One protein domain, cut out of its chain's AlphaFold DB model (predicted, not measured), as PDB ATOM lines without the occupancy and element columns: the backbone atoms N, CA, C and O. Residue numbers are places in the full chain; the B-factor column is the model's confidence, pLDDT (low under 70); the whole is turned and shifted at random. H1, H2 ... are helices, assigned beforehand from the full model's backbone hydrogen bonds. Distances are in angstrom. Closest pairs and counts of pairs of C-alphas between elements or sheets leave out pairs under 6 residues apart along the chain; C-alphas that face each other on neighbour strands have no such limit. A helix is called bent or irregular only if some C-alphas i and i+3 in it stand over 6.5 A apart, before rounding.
ATOM      1  N   ALA A 812     340.155 268.228 286.700       88.62
ATOM      2  CA  ALA A 812     339.301 269.326 286.249       88.62
ATOM      3  C   ALA A 812     338.204 269.682 287.272       88.62
ATOM      4  O   ALA A 812     337.920 270.861 287.469       88.62
ATOM      5  N   ALA A 813     337.630 268.690 287.967       87.12
ATOM      6  CA  ALA A 813     336.662 268.925 289.042       87.12
ATOM      7  C   ALA A 813     337.309 269.521 290.310       87.12
ATOM      8  O   ALA A 813     336.758 270.436 290.917       87.12
ATOM      9  N   ILE A 814     338.500 269.054 290.705       87.88
ATOM     10  CA  ILE A 814     339.261 269.655 291.816       87.88
ATOM     11  C   ILE A 814     339.610 271.116 291.489       87.88
ATOM     12  O   ILE A 814     339.410 272.009 292.315       87.88
ATOM     13  N   VAL A 815     340.080 271.373 290.268       89.56
ATOM     14  CA  VAL A 815     340.448 272.708 289.789       89.56
ATOM     15  C   VAL A 815     339.230 273.625 289.656       89.56
ATOM     16  O   VAL A 815     339.335 274.789 290.040       89.56
ATOM     17  N   SER A 816     338.067 273.155 289.188       88.69
ATOM     18  CA  SER A 816     336.866 274.000 289.089       88.69
ATOM     19  C   SER A 816     336.357 274.443 290.466       88.69
ATOM     20  O   SER A 816     336.107 275.637 290.658       88.69
ATOM     21  N   LEU A 817     336.300 273.531 291.447       85.50
ATOM     22  CA  LEU A 817     335.947 273.864 292.833       85.50
ATOM     23  C   LEU A 817     336.966 274.844 293.445       85.50
ATOM     24  O   LEU A 817     336.571 275.854 294.034       85.50
ATOM     25  N   LEU A 818     338.272 274.613 293.262       86.44
ATOM     26  CA  LEU A 818     339.314 275.519 293.765       86.44
ATOM     27  C   LEU A 818     339.260 276.909 293.106       86.44
ATOM     28  O   LEU A 818     339.345 277.910 293.821       86.44
ATOM     29  N   LYS A 819     339.052 276.999 291.784       87.50
ATOM     30  CA  LYS A 819     338.856 278.274 291.064       87.50
ATOM     31  C   LYS A 819     337.625 279.021 291.572       87.50
ATOM     32  O   LYS A 819     337.712 280.216 291.851       87.50
ATOM     33  N   SER A 820     336.501 278.322 291.749       86.00
ATOM     34  CA  SER A 820     335.263 278.892 292.297       86.00
ATOM     35  C   SER A 820     335.491 279.497 293.690       86.00
ATOM     36  O   SER A 820     335.178 280.669 293.922       86.00
ATOM     37  N   ARG A 821     336.144 278.746 294.588       82.19
ATOM     38  CA  ARG A 821     336.412 279.165 295.973       82.19
ATOM     39  C   ARG A 821     337.453 280.282 296.087       82.19
ATOM     40  O   ARG A 821     337.244 281.218 296.853       82.19
ATOM     41  N   CYS A 822     338.526 280.266 295.295       83.75
ATOM     42  CA  CYS A 822     339.496 281.371 295.288       83.75
ATOM     43  C   CYS A 822     338.897 282.652 294.660       83.75
ATOM     44  O   CYS A 822     339.171 283.764 295.117       83.75
ATOM     45  N   ALA A 823     338.009 282.519 293.666       82.12
ATOM     46  CA  ALA A 823     337.276 283.645 293.081       82.12
ATOM     47  C   ALA A 823     336.181 284.224 294.004       82.12
ATOM     48  O   ALA A 823     335.754 285.364 293.799       82.12
ATOM     49  N   GLU A 824     335.735 283.491 295.029       80.56
ATOM     50  CA  GLU A 824     334.810 283.997 296.049       80.56
ATOM     51  C   GLU A 824     335.458 285.127 296.865       80.56
ATOM     52  O   GLU A 824     334.873 286.205 296.984       80.56
ATOM     53  N   ALA A 825     336.708 284.943 297.307       76.44
ATOM     54  CA  ALA A 825     337.496 285.982 297.980       76.44
ATOM     55  C   ALA A 825     337.719 287.221 297.089       76.44
ATOM     56  O   ALA A 825     337.652 288.354 297.569       76.44
ATOM     57  N   LEU A 826     337.888 287.039 295.771       78.69
ATOM     58  CA  LEU A 826     338.006 288.153 294.820       78.69
ATOM     59  C   LEU A 826     336.733 289.013 294.709       78.69
ATOM     60  O   LEU A 826     336.814 290.156 294.259       78.69
ATOM     61  N   ARG A 827     335.556 288.544 295.156       75.50
ATOM     62  CA  ARG A 827     334.352 289.400 295.215       75.50
ATOM     63  C   ARG A 827     334.528 290.565 296.195       75.50
ATOM     64  O   ARG A 827     333.980 291.640 295.945       75.50
ATOM     65  N   LEU A 828     335.338 290.388 297.244       70.75
ATOM     66  CA  LEU A 828     335.649 291.424 298.236       70.75
ATOM     67  C   LEU A 828     336.465 292.587 297.646       70.75
ATOM     68  O   LEU A 828     336.355 293.703 298.135       70.75
ATOM     69  N   VAL A 829     337.184 292.389 296.532       68.56
ATOM     70  CA  VAL A 829     337.876 293.476 295.800       68.56
ATOM     71  C   VAL A 829     336.909 294.616 295.444       68.56
ATOM     72  O   VAL A 829     337.272 295.791 295.481       68.56
ATOM     73  N   ARG A 830     335.652 294.285 295.116       63.47
ATOM     74  CA  ARG A 830     334.658 295.253 294.620       63.47
ATOM     75  C   ARG A 830     334.033 296.129 295.712       63.47
ATOM     76  O   ARG A 830     333.529 297.200 295.382       63.47
ATOM     77  N   SER A 831     334.075 295.733 296.986       59.53
ATOM     78  CA  SER A 831     333.544 296.550 298.093       59.53
ATOM     79  C   SER A 831     334.512 297.642 298.575       59.53
ATOM     80  O   SER A 831     334.100 298.546 299.298       59.53
ATOM     81  N   ILE A 832     335.775 297.616 298.135       56.59
ATOM     82  CA  ILE A 832     336.876 298.434 298.685       56.59
ATOM     83  C   ILE A 832     336.950 299.845 298.058       56.59
ATOM     84  O   ILE A 832     337.643 300.724 298.567       56.59
ATOM     85  N   ASN A 833     336.124 300.131 297.039       52.75
ATOM     86  CA  ASN A 833     335.931 301.470 296.449       52.75
ATOM     87  C   ASN A 833     335.605 302.583 297.476       52.75
ATOM     88  O   ASN A 833     335.744 303.767 297.170       52.75
ATOM     89  N   THR A 834     335.154 302.229 298.684       49.47
ATOM     90  CA  THR A 834     334.917 303.159 299.802       49.47
ATOM     91  C   THR A 834     336.131 303.333 300.721       49.47
ATOM     92  O   THR A 834     336.358 304.436 301.213       49.47
ATOM     93  N   GLN A 835     336.938 302.288 300.938       50.69
ATOM     94  CA  GLN A 835     338.048 302.295 301.901       50.69
ATOM     95  C   GLN A 835     339.252 303.110 301.415       50.69
ATOM     96  O   GLN A 835     339.852 303.827 302.213       50.69
ATOM     97  N   TYR A 836     339.537 303.125 300.107       51.03
ATOM     98  CA  TYR A 836     340.592 303.972 299.521       51.03
ATOM     99  C   TYR A 836     340.395 305.485 299.754       51.03
ATOM    100  O   TYR A 836     341.346 306.255 299.633       51.03
ATOM    101  N   ARG A 837     339.184 305.925 300.132       49.12
ATOM    102  CA  ARG A 837     338.883 307.315 300.528       49.12
ATOM    103  C   ARG A 837     339.016 307.588 302.036       49.12
ATOM    104  O   ARG A 837     338.888 308.741 302.435       49.12
ATOM    105  N   VAL A 855     352.407 300.257 304.894       61.72
ATOM    106  CA  VAL A 855     351.120 299.885 304.291       61.72
ATOM    107  C   VAL A 855     350.905 298.387 304.483       61.72
ATOM    108  O   VAL A 855     351.651 297.579 303.933       61.72
ATOM    109  N   GLU A 856     349.897 298.009 305.269       66.62
ATOM    110  CA  GLU A 856     349.497 296.605 305.414       66.62
ATOM    111  C   GLU A 856     348.737 296.117 304.160       66.62
ATOM    112  O   GLU A 856     347.985 296.895 303.565       66.62
ATOM    113  N   PRO A 857     348.884 294.843 303.742       72.06
ATOM    114  CA  PRO A 857     348.087 294.272 302.656       72.06
ATOM    115  C   PRO A 857     346.586 294.270 302.968       72.06
ATOM    116  O   PRO A 857     346.174 294.041 304.107       72.06
ATOM    117  N   SER A 858     345.754 294.453 301.944       78.75
ATOM    118  CA  SER A 858     344.298 294.487 302.095       78.75
ATOM    119  C   SER A 858     343.753 293.199 302.736       78.75
ATOM    120  O   SER A 858     344.120 292.092 302.347       78.75
ATOM    121  N   TYR A 859     342.799 293.324 303.667       75.81
ATOM    122  CA  TYR A 859     342.299 292.236 304.537       75.81
ATOM    123  C   TYR A 859     341.820 290.944 303.832       75.81
ATOM    124  O   TYR A 859     341.764 289.880 304.454       75.81
ATOM    125  N   PHE A 860     341.438 291.028 302.554       78.62
ATOM    126  CA  PHE A 860     340.986 289.897 301.738       78.62
ATOM    127  C   PHE A 860     342.140 289.158 301.038       78.62
ATOM    128  O   PHE A 860     341.967 288.013 300.628       78.62
ATOM    129  N   VAL A 861     343.315 289.778 300.899       80.62
ATOM    130  CA  VAL A 861     344.443 289.254 300.113       80.62
ATOM    131  C   VAL A 861     344.970 287.922 300.667       80.62
ATOM    132  O   VAL A 861     345.027 286.967 299.891       80.62
ATOM    133  N   PRO A 862     345.219 287.760 301.987       79.62
ATOM    134  CA  PRO A 862     345.579 286.459 302.565       79.62
ATOM    135  C   PRO A 862     344.469 285.397 302.471       79.62
ATOM    136  O   PRO A 862     344.700 284.230 302.777       79.62
ATOM    137  N   GLN A 863     343.247 285.779 302.079       80.94
ATOM    138  CA  GLN A 863     342.113 284.864 301.934       80.94
ATOM    139  C   GLN A 863     342.026 284.267 300.519       80.94
ATOM    140  O   GLN A 863     341.449 283.194 300.365       80.94
ATOM    141  N   ILE A 864     342.634 284.904 299.504       83.31
ATOM    142  CA  ILE A 864     342.541 284.498 298.087       83.31
ATOM    143  C   ILE A 864     343.045 283.068 297.873       83.31
ATOM    144  O   ILE A 864     342.310 282.231 297.357       83.31
ATOM    145  N   PHE A 865     344.274 282.771 298.304       85.56
ATOM    146  CA  PHE A 865     344.860 281.432 298.175       85.56
ATOM    147  C   PHE A 865     344.646 280.550 299.411       85.56
ATOM    148  O   PHE A 865     345.168 279.437 299.466       85.56
ATOM    149  N   ARG A 866     343.838 280.978 300.392       83.31
ATOM    150  CA  ARG A 866     343.549 280.177 301.593       83.31
ATOM    151  C   ARG A 866     342.879 278.825 301.279       83.31
ATOM    152  O   ARG A 866     343.308 277.842 301.880       83.31
ATOM    153  N   PRO A 867     341.937 278.699 300.315       83.06
ATOM    154  CA  PRO A 867     341.406 277.392 299.909       83.06
ATOM    155  C   PRO A 867     342.478 276.474 299.301       83.06
ATOM    156  O   PRO A 867     342.512 275.282 299.600       83.06
ATOM    157  N   LEU A 868     343.396 277.029 298.497       83.94
ATOM    158  CA  LEU A 868     344.504 276.289 297.882       83.94
ATOM    159  C   LEU A 868     345.537 275.835 298.932       83.94
ATOM    160  O   LEU A 868     345.929 274.668 298.942       83.94
ATOM    161  N   ARG A 869     345.909 276.721 299.869       84.31
ATOM    162  CA  ARG A 869     346.752 276.411 301.042       84.31
ATOM    163  C   ARG A 869     346.129 275.295 301.889       84.31
ATOM    164  O   ARG A 869     346.802 274.308 302.183       84.31
ATOM    165  N   ALA A 870     344.837 275.403 302.207       81.38
ATOM    166  CA  ALA A 870     344.103 274.404 302.983       81.38
ATOM    167  C   ALA A 870     343.995 273.048 302.262       81.38
ATOM    168  O   ALA A 870     344.170 272.010 302.897       81.38
ATOM    169  N   PHE A 871     343.780 273.029 300.941       82.69
ATOM    170  CA  PHE A 871     343.776 271.793 300.150       82.69
ATOM    171  C   PHE A 871     345.150 271.104 300.151       82.69
ATOM    172  O   PHE A 871     345.244 269.902 300.413       82.69
ATOM    173  N   LEU A 872     346.225 271.866 299.926       82.81
ATOM    174  CA  LEU A 872     347.603 271.359 299.895       82.81
ATOM    175  C   LEU A 872     348.175 271.028 301.292       82.81
ATOM    176  O   LEU A 872     349.207 270.366 301.391       82.81
ATOM    177  N   GLY A 873     347.516 271.443 302.378       74.75
ATOM    178  CA  GLY A 873     347.965 271.167 303.746       74.75
ATOM    179  C   GLY A 873     349.050 272.122 304.245       74.75
ATOM    180  O   GLY A 873     349.992 271.694 304.917       74.75
ATOM    181  N   LYS A 874     348.934 273.408 303.896       78.62
ATOM    182  CA  LYS A 874     349.744 274.508 304.436       78.62
ATOM    183  C   LYS A 874     348.906 275.324 305.425       78.62
ATOM    184  O   LYS A 874     347.820 275.780 305.065       78.62
ATOM    185  N   GLY A 875     349.397 275.502 306.649       66.19
ATOM    186  CA  GLY A 875     348.720 276.258 307.705       66.19
ATOM    187  C   GLY A 875     348.678 277.764 307.448       66.19
ATOM    188  O   GLY A 875     349.165 278.256 306.425       66.19
ATOM    189  N   ASP A 876     348.085 278.518 308.375       62.72
ATOM    190  CA  ASP A 876     348.017 279.980 308.256       62.72
ATOM    191  C   ASP A 876     349.358 280.644 308.643       62.72
ATOM    192  O   ASP A 876     349.695 281.685 308.068       62.72
ATOM    193  N   ARG A 877     350.165 280.021 309.520       60.41
ATOM    194  CA  ARG A 877     351.506 280.494 309.931       60.41
ATOM    195  C   ARG A 877     352.629 279.841 309.102       60.41
ATOM    196  O   ARG A 877     352.424 278.820 308.451       60.41
ATOM    197  N   SER A 878     353.826 280.426 309.135       54.12
ATOM    198  CA  SER A 878     355.029 279.878 308.485       54.12
ATOM    199  C   SER A 878     355.454 278.544 309.108       54.12
ATOM    200  O   SER A 878     355.476 278.411 310.334       54.12
ATOM    201  N   GLY A 879     355.781 277.547 308.279       57.28
ATOM    202  CA  GLY A 879     356.181 276.214 308.739       57.28
ATOM    203  C   GLY A 879     355.065 275.337 309.331       57.28
ATOM    204  O   GLY A 879     355.324 274.174 309.636       57.28
ATOM    205  N   GLU A 880     353.825 275.825 309.471       62.56
ATOM    206  CA  GLU A 880     352.689 274.965 309.829       62.56
ATOM    207  C   GLU A 880     352.311 274.076 308.638       62.56
ATOM    208  O   GLU A 880     351.883 274.557 307.585       62.56
ATOM    209  N   GLN A 881     352.431 272.762 308.814       70.25
ATOM    210  CA  GLN A 881     352.040 271.766 307.820       70.25
ATOM    211  C   GLN A 881     351.012 270.807 308.413       70.25
ATOM    212  O   GLN A 881     351.132 270.392 309.564       70.25
ATOM    213  N   PHE A 882     350.014 270.436 307.615       69.06
ATOM    214  CA  PHE A 882     348.958 269.510 308.018       69.06
ATOM    215  C   PHE A 882     348.780 268.427 306.955       69.06
ATOM    216  O   PHE A 882     348.847 268.703 305.756       69.06
ATOM    217  N   MET A 883     348.532 267.188 307.378       68.19
ATOM    218  CA  MET A 883     348.253 266.103 306.441       68.19
ATOM    219  C   MET A 883     346.833 266.238 305.879       68.19
ATOM    220  O   MET A 883     345.846 266.253 306.616       68.19
ATOM    221  N   THR A 884     346.728 266.335 304.556       74.56
ATOM    222  CA  THR A 884     345.460 266.471 303.830       74.56
ATOM    223  C   THR A 884     345.378 265.437 302.712       74.56
ATOM    224  O   THR A 884     346.413 265.031 302.180       74.56
ATOM    225  N   PRO A 885     344.167 265.050 302.268       69.19
ATOM    226  CA  PRO A 885     344.002 264.253 301.054       69.19
ATOM    227  C   PRO A 885     344.719 264.838 299.834       69.19
ATOM    228  O   PRO A 885     345.288 264.097 299.039       69.19
ATOM    229  N   GLY A 886     344.759 266.172 299.730       72.94
ATOM    230  CA  GLY A 886     345.473 266.874 298.672       72.94
ATOM    231  C   GLY A 886     346.969 266.555 298.625       72.94
ATOM    232  O   GLY A 886     347.513 266.556 297.530       72.94
ATOM    233  N   ARG A 887     347.632 266.214 299.746       77.88
ATOM    234  CA  ARG A 887     349.055 265.802 299.771       77.88
ATOM    235  C   ARG A 887     349.321 264.392 299.241       77.88
ATOM    236  O   ARG A 887     350.444 264.137 298.810       77.88
ATOM    237  N   LEU A 888     348.329 263.500 299.281       75.88
ATOM    238  CA  LEU A 888     348.479 262.082 298.914       75.88
ATOM    239  C   LEU A 888     348.610 261.869 297.396       75.88
ATOM    240  O   LEU A 888     349.080 260.825 296.950       75.88
ATOM    241  N   VAL A 889     348.220 262.865 296.597       82.06
ATOM    242  CA  VAL A 889     348.380 262.866 295.138       82.06
ATOM    243  C   VAL A 889     349.847 263.133 294.758       82.06
ATOM    244  O   VAL A 889     350.549 263.911 295.412       82.06
ATOM    245  N   ALA A 890     350.330 262.514 293.675       81.31
ATOM    246  CA  ALA A 890     351.700 262.700 293.193       81.31
ATOM    247  C   ALA A 890     352.025 264.178 292.877       81.31
ATOM    248  O   ALA A 890     351.170 264.937 292.412       81.31
ATOM    249  N   LYS A 891     353.280 264.583 293.134       82.50
ATOM    250  CA  LYS A 891     353.748 265.987 293.091       82.50
ATOM    251  C   LYS A 891     353.409 266.700 291.775       82.50
ATOM    252  O   LYS A 891     353.002 267.855 291.796       82.50
ATOM    253  N   GLU A 892     353.555 266.001 290.654       82.94
ATOM    254  CA  GLU A 892     353.360 266.526 289.297       82.94
ATOM    255  C   GLU A 892     351.928 267.027 289.060       82.94
ATOM    256  O   GLU A 892     351.730 268.154 288.607       82.94
ATOM    257  N   TYR A 893     350.918 266.244 289.454       84.31
ATOM    258  CA  TYR A 893     349.516 266.648 289.322       84.31
ATOM    259  C   TYR A 893     349.152 267.763 290.307       84.31
ATOM    260  O   TYR A 893     348.448 268.697 289.931       84.31
ATOM    261  N   ARG A 894     349.692 267.725 291.537       85.94
ATOM    262  CA  ARG A 894     349.510 268.807 292.526       85.94
ATOM    263  C   ARG A 894     350.043 270.144 292.017       85.94
ATOM    264  O   ARG A 894     349.388 271.163 292.214       85.94
ATOM    265  N   LEU A 895     351.199 270.129 291.351       88.06
ATOM    266  CA  LEU A 895     351.773 271.309 290.713       88.06
ATOM    267  C   LEU A 895     350.896 271.798 289.555       88.06
ATOM    268  O   LEU A 895     350.498 272.958 289.567       88.06
ATOM    269  N   SER A 896     350.532 270.909 288.625       87.56
ATOM    270  CA  SER A 896     349.691 271.232 287.461       87.56
ATOM    271  C   SER A 896     348.353 271.883 287.854       87.56
ATOM    272  O   SER A 896     348.001 272.961 287.364       87.56
ATOM    273  N   TRP A 897     347.641 271.295 288.822       89.56
ATOM    274  CA  TRP A 897     346.379 271.845 289.328       89.56
ATOM    275  C   TRP A 897     346.572 273.190 290.038       89.56
ATOM    276  O   TRP A 897     345.756 274.092 289.870       89.56
ATOM    277  N   ALA A 898     347.657 273.356 290.804       87.31
ATOM    278  CA  ALA A 898     347.954 274.623 291.467       87.31
ATOM    279  C   ALA A 898     348.285 275.738 290.460       87.31
ATOM    280  O   ALA A 898     347.749 276.836 290.601       87.31
ATOM    281  N   THR A 899     349.080 275.461 289.416       88.88
ATOM    282  CA  THR A 899     349.344 276.427 288.333       88.88
ATOM    283  C   THR A 899     348.056 276.867 287.640       88.88
ATOM    284  O   THR A 899     347.824 278.065 287.491       88.88
ATOM    285  N   GLU A 900     347.162 275.932 287.301       88.44
ATOM    286  CA  GLU A 900     345.924 276.262 286.584       88.44
ATOM    287  C   GLU A 900     344.947 277.098 287.436       88.44
ATOM    288  O   GLU A 900     344.219 277.938 286.900       88.44
ATOM    289  N   VAL A 901     344.927 276.893 288.761       89.00
ATOM    290  CA  VAL A 901     344.166 277.724 289.715       89.00
ATOM    291  C   VAL A 901     344.797 279.113 289.859       89.00
ATOM    292  O   VAL A 901     344.071 280.106 289.827       89.00
ATOM    293  N   VAL A 902     346.125 279.205 289.990       88.44
ATOM    294  CA  VAL A 902     346.844 280.486 290.130       88.44
ATOM    295  C   VAL A 902     346.654 281.375 288.902       88.44
ATOM    296  O   VAL A 902     346.340 282.552 289.068       88.44
ATOM    297  N   ASP A 903     346.762 280.826 287.692       89.38
ATOM    298  CA  ASP A 903     346.609 281.585 286.443       89.38
ATOM    299  C   ASP A 903     345.193 282.160 286.266       89.38
ATOM    300  O   ASP A 903     345.027 283.324 285.890       89.38
ATOM    301  N   ASP A 904     344.159 281.378 286.588       88.56
ATOM    302  CA  ASP A 904     342.759 281.819 286.552       88.56
ATOM    303  C   ASP A 904     342.464 282.891 287.617       88.56
ATOM    304  O   ASP A 904     341.834 283.911 287.320       88.56
ATOM    305  N   VAL A 905     342.977 282.715 288.839       87.12
ATOM    306  CA  VAL A 905     342.859 283.705 289.924       87.12
ATOM    307  C   VAL A 905     343.589 285.001 289.566       87.12
ATOM    308  O   VAL A 905     343.021 286.082 289.739       87.12
ATOM    309  N   ALA A 906     344.800 284.917 289.008       87.00
ATOM    310  CA  ALA A 906     345.569 286.072 288.556       87.00
ATOM    311  C   ALA A 906     344.843 286.828 287.436       87.00
ATOM    312  O   ALA A 906     344.707 288.049 287.509       87.00
ATOM    313  N   MET A 907     344.287 286.111 286.451       88.06
ATOM    314  CA  MET A 907     343.500 286.698 285.364       88.06
ATOM    315  C   MET A 907     342.231 287.402 285.879       88.06
ATOM    316  O   MET A 907     341.943 288.535 285.481       88.06
ATOM    317  N   ARG A 908     341.485 286.775 286.801       85.81
ATOM    318  CA  ARG A 908     340.280 287.366 287.420       85.81
ATOM    319  C   ARG A 908     340.606 288.574 288.297       85.81
ATOM    320  O   ARG A 908     339.843 289.546 288.296       85.81
ATOM    321  N   TYR A 909     341.714 288.534 289.035       86.25
ATOM    322  CA  TYR A 909     342.144 289.653 289.871       86.25
ATOM    323  C   TYR A 909     342.639 290.820 289.010       86.25
ATOM    324  O   TYR A 909     342.157 291.933 289.199       86.25
ATOM    325  N   ALA A 910     343.459 290.563 287.985       85.31
ATOM    326  CA  ALA A 910     343.878 291.559 286.996       85.31
ATOM    327  C   ALA A 910     342.671 292.250 286.336       85.31
ATOM    328  O   ALA A 910     342.574 293.475 286.362       85.31
ATOM    329  N   ALA A 911     341.686 291.486 285.848       85.44
ATOM    330  CA  ALA A 911     340.452 292.047 285.293       85.44
ATOM    331  C   ALA A 911     339.659 292.890 286.316       85.44
ATOM    332  O   ALA A 911     339.071 293.915 285.958       85.44
ATOM    333  N   SER A 912     339.665 292.498 287.594       82.31
ATOM    334  CA  SER A 912     339.007 293.240 288.679       82.31
ATOM    335  C   SER A 912     339.748 294.536 289.040       82.31
ATOM    336  O   SER A 912     339.097 295.548 289.304       82.31
ATOM    337  N   LEU A 913     341.086 294.541 288.999       82.31
ATOM    338  CA  LEU A 913     341.908 295.743 289.162       82.31
ATOM    339  C   LEU A 913     341.740 296.694 287.970       82.31
ATOM    340  O   LEU A 913     341.518 297.881 288.183       82.31
ATOM    341  N   THR A 914     341.720 296.196 286.732       84.00
ATOM    342  CA  THR A 914     341.435 297.021 285.543       84.00
ATOM    343  C   THR A 914     340.041 297.652 285.618       84.00
ATOM    344  O   THR A 914     339.895 298.844 285.348       84.00
ATOM    345  N   GLN A 915     339.021 296.913 286.079       82.38
ATOM    346  CA  GLN A 915     337.699 297.487 286.372       82.38
ATOM    347  C   GLN A 915     337.760 298.554 287.481       82.38
ATOM    348  O   GLN A 915     337.097 299.584 287.371       82.38
ATOM    349  N   MET A 916     338.551 298.354 288.540       78.50
ATOM    350  CA  MET A 916     338.741 299.354 289.604       78.50
ATOM    351  C   MET A 916     339.413 300.630 289.071       78.50
ATOM    352  O   MET A 916     338.922 301.727 289.332       78.50
ATOM    353  N   ILE A 917     340.467 300.498 288.261       80.19
ATOM    354  CA  ILE A 917     341.197 301.612 287.637       80.19
ATOM    355  C   ILE A 917     340.282 302.389 286.678       80.19
ATOM    356  O   ILE A 917     340.212 303.612 286.765       80.19
ATOM    357  N   GLN A 918     339.503 301.711 285.828       82.19
ATOM    358  CA  GLN A 918     338.536 302.359 284.927       82.19
ATOM    359  C   GLN A 918     337.400 303.077 285.684       82.19
ATOM    360  O   GLN A 918     336.974 304.169 285.290       82.19
ATOM    361  N   ASN A 919     336.929 302.512 286.800       78.75
ATOM    362  CA  ASN A 919     335.961 303.171 287.683       78.75
ATOM    363  C   ASN A 919     336.570 304.399 288.383       78.75
ATOM    364  O   ASN A 919     335.935 305.451 288.447       78.75
ATOM    365  N   TYR A 920     337.818 304.307 288.852       76.19
ATOM    366  CA  TYR A 920     338.540 305.448 289.415       76.19
ATOM    367  C   TYR A 920     338.754 306.549 288.364       76.19
ATOM    368  O   TYR A 920     338.463 307.714 288.628       76.19
ATOM    369  N   GLU A 921     339.174 306.203 287.146       75.88
ATOM    370  CA  GLU A 921     339.374 307.169 286.065       75.88
ATOM    371  C   GLU A 921     338.086 307.840 285.592       75.88
ATOM    372  O   GLU A 921     338.086 309.045 285.344       75.88
ATOM    373  N   SER A 922     336.979 307.106 285.467       75.75
ATOM    374  CA  SER A 922     335.688 307.699 285.095       75.75
ATOM    375  C   SER A 922     335.168 308.640 286.187       75.75
ATOM    376  O   SER A 922     334.754 309.759 285.871       75.75
ATOM    377  N   LEU A 923     335.313 308.278 287.468       68.06
ATOM    378  CA  LEU A 923     335.070 309.188 288.596       68.06
ATOM    379  C   LEU A 923     336.023 310.397 288.594       68.06
ATOM    380  O   LEU A 923     335.596 311.504 288.924       68.06
ATOM    381  N   ARG A 924     337.286 310.227 288.187       69.56
ATOM    382  CA  ARG A 924     338.277 311.309 288.065       69.56
ATOM    383  C   ARG A 924     337.932 312.278 286.928       69.56
ATOM    384  O   ARG A 924     338.020 313.494 287.099       69.56
ATOM    385  N   ARG A 925     337.478 311.758 285.783       72.06
ATOM    386  CA  ARG A 925     336.964 312.544 284.646       72.06
ATOM    387  C   ARG A 925     335.692 313.311 285.049       72.06
ATOM    388  O   ARG A 925     335.593 314.500 284.755       72.06
ATOM    389  N   LEU A 926     334.788 312.682 285.810       67.31
ATOM    390  CA  LEU A 926     333.584 313.318 286.367       67.31
ATOM    391  C   LEU A 926     333.921 314.435 287.378       67.31
ATOM    392  O   LEU A 926     333.411 315.545 287.237       67.31
ATOM    393  N   LYS A 927     334.830 314.180 288.338       61.03
ATOM    394  CA  LYS A 927     335.378 315.183 289.283       61.03
ATOM    395  C   LYS A 927     335.852 316.438 288.534       61.03
ATOM    396  O   LYS A 927     335.479 317.543 288.915       61.03
ATOM    397  N   ARG A 928     336.636 316.277 287.456       63.78
ATOM    398  CA  ARG A 928     337.138 317.408 286.647       63.78
ATOM    399  C   ARG A 928     336.020 318.160 285.925       63.78
ATOM    400  O   ARG A 928     335.992 319.382 286.002       63.78
ATOM    401  N   SER A 965     347.535 312.228 294.431       64.12
ATOM    402  CA  SER A 965     347.915 311.553 295.684       64.12
ATOM    403  C   SER A 965     346.975 310.396 296.061       64.12
ATOM    404  O   SER A 965     347.436 309.394 296.608       64.12
ATOM    405  N   GLU A 966     345.683 310.489 295.715       67.12
ATOM    406  CA  GLU A 966     344.721 309.380 295.833       67.12
ATOM    407  C   GLU A 966     345.157 308.172 294.974       67.12
ATOM    408  O   GLU A 966     345.186 307.045 295.469       67.12
ATOM    409  N   TRP A 967     345.570 308.401 293.718       71.19
ATOM    410  CA  TRP A 967     346.073 307.346 292.826       71.19
ATOM    411  C   TRP A 967     347.401 306.778 293.338       71.19
ATOM    412  O   TRP A 967     347.500 305.571 293.510       71.19
ATOM    413  N   VAL A 968     348.394 307.600 293.694       73.12
ATOM    414  CA  VAL A 968     349.679 307.084 294.224       73.12
ATOM    415  C   VAL A 968     349.472 306.167 295.442       73.12
ATOM    416  O   VAL A 968     350.116 305.123 295.530       73.12
ATOM    417  N   ARG A 969     348.520 306.476 296.336       74.12
ATOM    418  CA  ARG A 969     348.141 305.587 297.454       74.12
ATOM    419  C   ARG A 969     347.525 304.267 296.980       74.12
ATOM    420  O   ARG A 969     347.954 303.209 297.430       74.12
ATOM    421  N   MET A 970     346.566 304.316 296.053       74.56
ATOM    422  CA  MET A 970     345.961 303.113 295.464       74.56
ATOM    423  C   MET A 970     347.002 302.252 294.718       74.56
ATOM    424  O   MET A 970     346.959 301.030 294.815       74.56
ATOM    425  N   GLN A 971     347.985 302.865 294.050       75.75
ATOM    426  CA  GLN A 971     349.079 302.159 293.375       75.75
ATOM    427  C   GLN A 971     350.019 301.463 294.367       75.75
ATOM    428  O   GLN A 971     350.397 300.313 294.151       75.75
ATOM    429  N   VAL A 972     350.378 302.131 295.472       79.69
ATOM    430  CA  VAL A 972     351.187 301.521 296.541       79.69
ATOM    431  C   VAL A 972     350.453 300.328 297.158       79.69
ATOM    432  O   VAL A 972     351.060 299.267 297.284       79.69
ATOM    433  N   GLN A 973     349.149 300.442 297.441       80.25
ATOM    434  CA  GLN A 973     348.356 299.311 297.939       80.25
ATOM    435  C   GLN A 973     348.309 298.149 296.935       80.25
ATOM    436  O   GLN A 973     348.588 297.019 297.315       80.25
ATOM    437  N   MET A 974     348.037 298.407 295.648       80.81
ATOM    438  CA  MET A 974     348.022 297.355 294.616       80.81
ATOM    439  C   MET A 974     349.371 296.624 294.507       80.81
ATOM    440  O   MET A 974     349.394 295.409 294.313       80.81
ATOM    441  N   ARG A 975     350.497 297.334 294.676       81.75
ATOM    442  CA  ARG A 975     351.835 296.717 294.730       81.75
ATOM    443  C   ARG A 975     352.039 295.868 295.984       81.75
ATOM    444  O   ARG A 975     352.567 294.767 295.861       81.75
ATOM    445  N   VAL A 976     351.626 296.349 297.157       83.44
ATOM    446  CA  VAL A 976     351.713 295.603 298.428       83.44
ATOM    447  C   VAL A 976     350.835 294.348 298.391       83.44
ATOM    448  O   VAL A 976     351.292 293.270 298.766       83.44
ATOM    449  N   ASP A 977     349.614 294.460 297.871       83.56
ATOM    450  CA  ASP A 977     348.667 293.352 297.734       83.56
ATOM    451  C   ASP A 977     349.214 292.260 296.791       83.56
ATOM    452  O   ASP A 977     349.228 291.081 297.154       83.56
ATOM    453  N   VAL A 978     349.745 292.626 295.616       84.56
ATOM    454  CA  VAL A 978     350.352 291.655 294.681       84.56
ATOM    455  C   VAL A 978     351.668 291.080 295.217       84.56
ATOM    456  O   VAL A 978     351.884 289.874 295.100       84.56
ATOM    457  N   ALA A 979     352.518 291.880 295.869       83.50
ATOM    458  CA  ALA A 979     353.734 291.378 296.519       83.50
ATOM    459  C   ALA A 979     353.411 290.373 297.638       83.50
ATOM    460  O   ALA A 979     354.105 289.364 297.787       83.50
ATOM    461  N   ARG A 980     352.319 290.594 298.384       84.94
ATOM    462  CA  ARG A 980     351.849 289.644 299.396       84.94
ATOM    463  C   ARG A 980     351.343 288.339 298.778       84.94
ATOM    464  O   ARG A 980     351.614 287.285 299.343       84.94
ATOM    465  N   LEU A 981     350.665 288.382 297.628       84.00
ATOM    466  CA  LEU A 981     350.296 287.163 296.895       84.00
ATOM    467  C   LEU A 981     351.527 286.426 296.345       84.00
ATOM    468  O   LEU A 981     351.562 285.199 296.391       84.00
ATOM    469  N   GLU A 982     352.554 287.147 295.882       85.44
ATOM    470  CA  GLU A 982     353.826 286.551 295.447       85.44
ATOM    471  C   GLU A 982     354.514 285.789 296.598       85.44
ATOM    472  O   GLU A 982     355.024 284.687 296.395       85.44
ATOM    473  N   GLN A 983     354.475 286.336 297.820       84.31
ATOM    474  CA  GLN A 983     354.936 285.644 299.027       84.31
ATOM    475  C   GLN A 983     354.059 284.426 299.366       84.31
ATOM    476  O   GLN A 983     354.586 283.330 299.545       84.31
ATOM    477  N   ASP A 984     352.734 284.591 299.422       81.06
ATOM    478  CA  ASP A 984     351.789 283.518 299.770       81.06
ATOM    479  C   ASP A 984     351.898 282.296 298.832       81.06
ATOM    480  O   ASP A 984     351.670 281.167 299.275       81.06
ATOM    481  N   LEU A 985     352.287 282.508 297.565       84.44
ATOM    482  CA  LEU A 985     352.579 281.444 296.596       84.44
ATOM    483  C   LEU A 985     353.978 280.834 296.758       84.44
ATOM    484  O   LEU A 985     354.105 279.614 296.686       84.44
ATOM    485  N   LYS A 986     355.017 281.630 297.044       83.31
ATOM    486  CA  LYS A 986     356.361 281.103 297.371       83.31
ATOM    487  C   LYS A 986     356.336 280.206 298.612       83.31
ATOM    488  O   LYS A 986     357.014 279.181 298.656       83.31
ATOM    489  N   GLU A 987     355.479 280.520 299.581       81.38
ATOM    490  CA  GLU A 987     355.241 279.693 300.769       81.38
ATOM    491  C   GLU A 987     354.492 278.364 300.479       81.38
ATOM    492  O   GLU A 987     354.338 277.545 301.387       81.38
ATOM    493  N   LEU A 988     354.056 278.087 299.237       79.38
ATOM    494  CA  LEU A 988     353.612 276.744 298.812       79.38
ATOM    495  C   LEU A 988     354.793 275.800 298.508       79.38
ATOM    496  O   LEU A 988     354.630 274.574 298.548       79.38
ATOM    497  N   GLY A 989     355.998 276.346 298.295       75.19
ATOM    498  CA  GLY A 989     357.229 275.570 298.125       75.19
ATOM    499  C   GLY A 989     357.542 274.684 299.337       75.19
ATOM    500  O   GLY A 989     357.972 273.543 299.163       75.19
ATOM    501  N   GLU A 990     357.193 275.134 300.552       74.88
ATOM    502  CA  GLU A 990     357.270 274.353 301.805       74.88
ATOM    503  C   GLU A 990     356.489 273.021 301.735       74.88
ATOM    504  O   GLU A 990     356.780 272.073 302.464       74.88
ATOM    505  N   VAL A 991     355.495 272.943 300.846       71.12
ATOM    506  CA  VAL A 991     354.565 271.815 300.655       71.12
ATOM    507  C   VAL A 991     354.888 271.005 299.381       71.12
ATOM    508  O   VAL A 991     354.183 270.062 298.993       71.12
ATOM    509  N   GLY A 992     356.007 271.340 298.732       70.56
ATOM    510  CA  GLY A 992     356.481 270.696 297.511       70.56
ATOM    511  C   GLY A 992     355.725 271.124 296.252       70.56
ATOM    512  O   GLY A 992     355.745 270.383 295.271       70.56
ATOM    513  N   VAL A 993     355.061 272.284 296.269       81.25
ATOM    514  CA  VAL A 993     354.426 272.896 295.093       81.25
ATOM    515  C   VAL A 993     355.140 274.215 294.812       81.25
ATOM    516  O   VAL A 993     354.842 275.235 295.421       81.25
ATOM    517  N   ASP A 994     356.129 274.156 293.924       82.75
ATOM    518  CA  ASP A 994     356.960 275.293 293.525       82.75
ATOM    519  C   ASP A 994     356.502 275.784 292.146       82.75
ATOM    520  O   ASP A 994     356.511 275.013 291.183       82.75
ATOM    521  N   ILE A 995     356.011 277.022 292.079       82.38
ATOM    522  CA  ILE A 995     355.304 277.579 290.920       82.38
ATOM    523  C   ILE A 995     356.210 278.596 290.225       82.38
ATOM    524  O   ILE A 995     356.559 279.621 290.807       82.38
ATOM    525  N   ASP A 996     356.545 278.340 288.960       82.75
ATOM    526  CA  ASP A 996     357.357 279.239 288.130       82.75
ATOM    527  C   ASP A 996     356.523 280.452 287.666       82.75
ATOM    528  O   ASP A 996     355.952 280.484 286.571       82.75
ATOM    529  N   LEU A 997     356.408 281.442 288.557       79.38
ATOM    530  CA  LEU A 997     355.607 282.656 288.367       79.38
ATOM    531  C   LEU A 997     356.094 283.532 287.203       79.38
ATOM    532  O   LEU A 997     355.286 284.258 286.623       79.38
ATOM    533  N   ASP A 998     357.376 283.458 286.837       75.31
ATOM    534  CA  ASP A 998     357.943 284.248 285.738       75.31
ATOM    535  C   ASP A 998     357.633 283.626 284.354       75.31
ATOM    536  O   ASP A 998     357.769 284.303 283.332       75.31
ATOM    537  N   ARG A 999     357.130 282.378 284.290       78.25
ATOM    538  CA  ARG A 999     356.521 281.794 283.071       78.25
ATOM    539  C   ARG A 999     355.031 282.090 282.906       78.25
ATOM    540  O   ARG A 999     354.503 281.892 281.811       78.25
ATOM    541  N   SER A1000     354.339 282.529 283.956       83.88
ATOM    542  CA  SER A1000     352.900 282.798 283.890       83.88
ATOM    543  C   SER A1000     352.629 284.152 283.224       83.88
ATOM    544  O   SER A1000     352.922 285.222 283.766       83.88
ATOM    545  N   GLU A1001     352.027 284.116 282.032       83.81
ATOM    546  CA  GLU A1001     351.556 285.317 281.335       83.81
ATOM    547  C   GLU A1001     350.431 286.042 282.120       83.81
ATOM    548  O   GLU A1001     350.508 287.271 282.246       83.81
ATOM    549  N   PRO A1002     349.423 285.357 282.713       85.56
ATOM    550  CA  PRO A1002     348.440 286.004 283.587       85.56
ATOM    551  C   PRO A1002     349.061 286.677 284.818       85.56
ATOM    552  O   PRO A1002     348.684 287.804 285.151       85.56
ATOM    553  N   TRP A1003     350.036 286.030 285.465       86.62
ATOM    554  CA  TRP A1003     350.743 286.597 286.615       86.62
ATOM    555  C   TRP A1003     351.583 287.817 286.225       86.62
ATOM    556  O   TRP A1003     351.524 288.855 286.885       86.62
ATOM    557  N   SER A1004     352.298 287.734 285.103       84.94
ATOM    558  CA  SER A1004     353.096 288.842 284.566       84.94
ATOM    559  C   SER A1004     352.238 290.076 284.263       84.94
ATOM    560  O   SER A1004     352.629 291.193 284.606       84.94
ATOM    561  N   LYS A1005     351.031 289.890 283.709       83.62
ATOM    562  CA  LYS A1005     350.058 290.977 283.485       83.62
ATOM    563  C   LYS A1005     349.541 291.575 284.795       83.62
ATOM    564  O   LYS A1005     349.493 292.794 284.929       83.62
ATOM    565  N   LEU A1006     349.214 290.746 285.793       85.06
ATOM    566  CA  LEU A1006     348.845 291.227 287.132       85.06
ATOM    567  C   LEU A1006     349.969 292.079 287.759       85.06
ATOM    568  O   LEU A1006     349.703 293.147 288.318       85.06
ATOM    569  N   ARG A1007     351.225 291.638 287.613       85.06
ATOM    570  CA  ARG A1007     352.429 292.338 288.090       85.06
ATOM    571  C   ARG A1007     352.630 293.682 287.375       85.06
ATOM    572  O   ARG A1007     352.886 294.678 288.046       85.06
ATOM    573  N   ALA A1008     352.456 293.733 286.051       82.81
ATOM    574  CA  ALA A1008     352.567 294.954 285.241       82.81
ATOM    575  C   ALA A1008     351.468 295.990 285.558       82.81
ATOM    576  O   ALA A1008     351.758 297.186 285.693       82.81
ATOM    577  N   LEU A1009     350.228 295.533 285.772       81.56
ATOM    578  CA  LEU A1009     349.100 296.376 286.189       81.56
ATOM    579  C   LEU A1009     349.333 296.995 287.576       81.56
ATOM    580  O   LEU A1009     349.179 298.206 287.735       81.56
ATOM    581  N   ALA A1010     349.780 296.209 288.562       79.31
ATOM    582  CA  ALA A1010     350.140 296.728 289.887       79.31
ATOM    583  C   ALA A1010     351.393 297.628 289.846       79.31
ATOM    584  O   ALA A1010     351.465 298.656 290.528       79.31
ATOM    585  N   ALA A1011     352.371 297.315 288.991       78.06
ATOM    586  CA  ALA A1011     353.480 298.219 288.703       78.06
ATOM    587  C   ALA A1011     352.994 299.541 288.073       78.06
ATOM    588  O   ALA A1011     353.637 300.574 288.277       78.06
ATOM    589  N   GLY A1012     351.842 299.549 287.397       66.50
ATOM    590  CA  GLY A1012     351.280 300.698 286.683       66.50
ATOM    591  C   GLY A1012     351.994 300.984 285.362       66.50
ATOM    592  O   GLY A1012     352.075 302.143 284.957       66.50
TER     593      GLY A1012
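AT A GLANCE: This is residues 812 to 837, 855 to 928 and 965 to 1012 of the 1016 residues of the protein "Component of oligomeric Golgi complex 2" of Pseudomicrostroma glucosiphilum (UniProt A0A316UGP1). Long helices run roughly along one axis in a rod: H5, the longest, lies beside H1, while H6 runs near H5 the opposite way and the shorter H7 packs on both H5 and H6. The short helices H2 and H3 pack on H1, H2 also touching H6, and H4 sits with H3 at one end of the rod. The 148 printed residues have seven named helices, H1 to H7 in chain order, and no named strand; the class is all helix. The whole is compact, with a radius of gyration of the C-alphas of 16.2 A and spans of 58 by 28 by 25 A.

IN THESE COORDINATES: H1, residues 812 to 837, begins with C-alpha 812 at (339.301, 269.326, 286.249) and is 40.6 A long. It has a kink of 41 degrees near residue 831 and is only just irregular: C-alphas 831 and 834 are 7.0 A apart. H2 is residues 861 to 864, H3 residues 866 to 872 and H4 residues 885 to 888. H5, residues 891 to 928, is 54.4 A long and ends with C-alpha 928 at (337.138, 317.408, 286.647). H6, residues 965 to 986, is 31.6 A long. H7, residues 1001 to 1011, is 15.0 A long and ends with C-alpha 1011 at (353.480, 298.219, 288.703).

HOW THE PARTS SIT: H1 is the hub, touching four helices. It touches H5 at a shallow tilt of 26 degrees, the same way; the closest C-alphas, of Lys 819 and Val 901, are 5.5 A apart. With residues 822 to 826 alone it touches H2, closest at the C-alphas of Cys 822 and Ile 864, 5.2 A. With residues 818 to 822 alone it touches H3, closest at Cys 822 and Pro 867, C-alphas 6.4 A apart. With residues 836 to 837 alone it touches H6, closest at the C-alphas of Tyr 836 and Met 970, 6.8 A. H2 touches H6, closest at the C-alphas of Val 861 and Asp 977, 6.3 A. H3 touches H4, closest at the C-alphas of Leu 872 and Gly 886, 5.1 A. H5, H6 and H7 form an up and down bundle, each helix running against the one before it. H5 and H6 are near each other. H7 touches H5, closest at the C-alphas of Ala 910 and Leu 1006, 5.0 A, at a tilt of 36 degrees, only just steep. H6 and H7 form a helical hairpin, closest at the C-alphas of Arg 975 and Ala 1010, 5.1 A. Every O i to N i+4 pair is within hydrogen-bond range in H3, H5, H6 and H7; in H1 11 of 22 are, and H2 and H4 are too short for such a pair.

THE WHOLE: The C-alphas farthest apart, of Leu 888 and Arg 928, are 57.8 A apart. Residues 838 to 854 and 929 to 964 are not printed; the C-alphas across these cuts are 14.8 A and 15.2 A apart. The links H3 to H4 and H6 to H7 are long. The mean pLDDT of the printed part is 77.9, and 28 residues are under 70, among them 829 to 837 and 875 to 880.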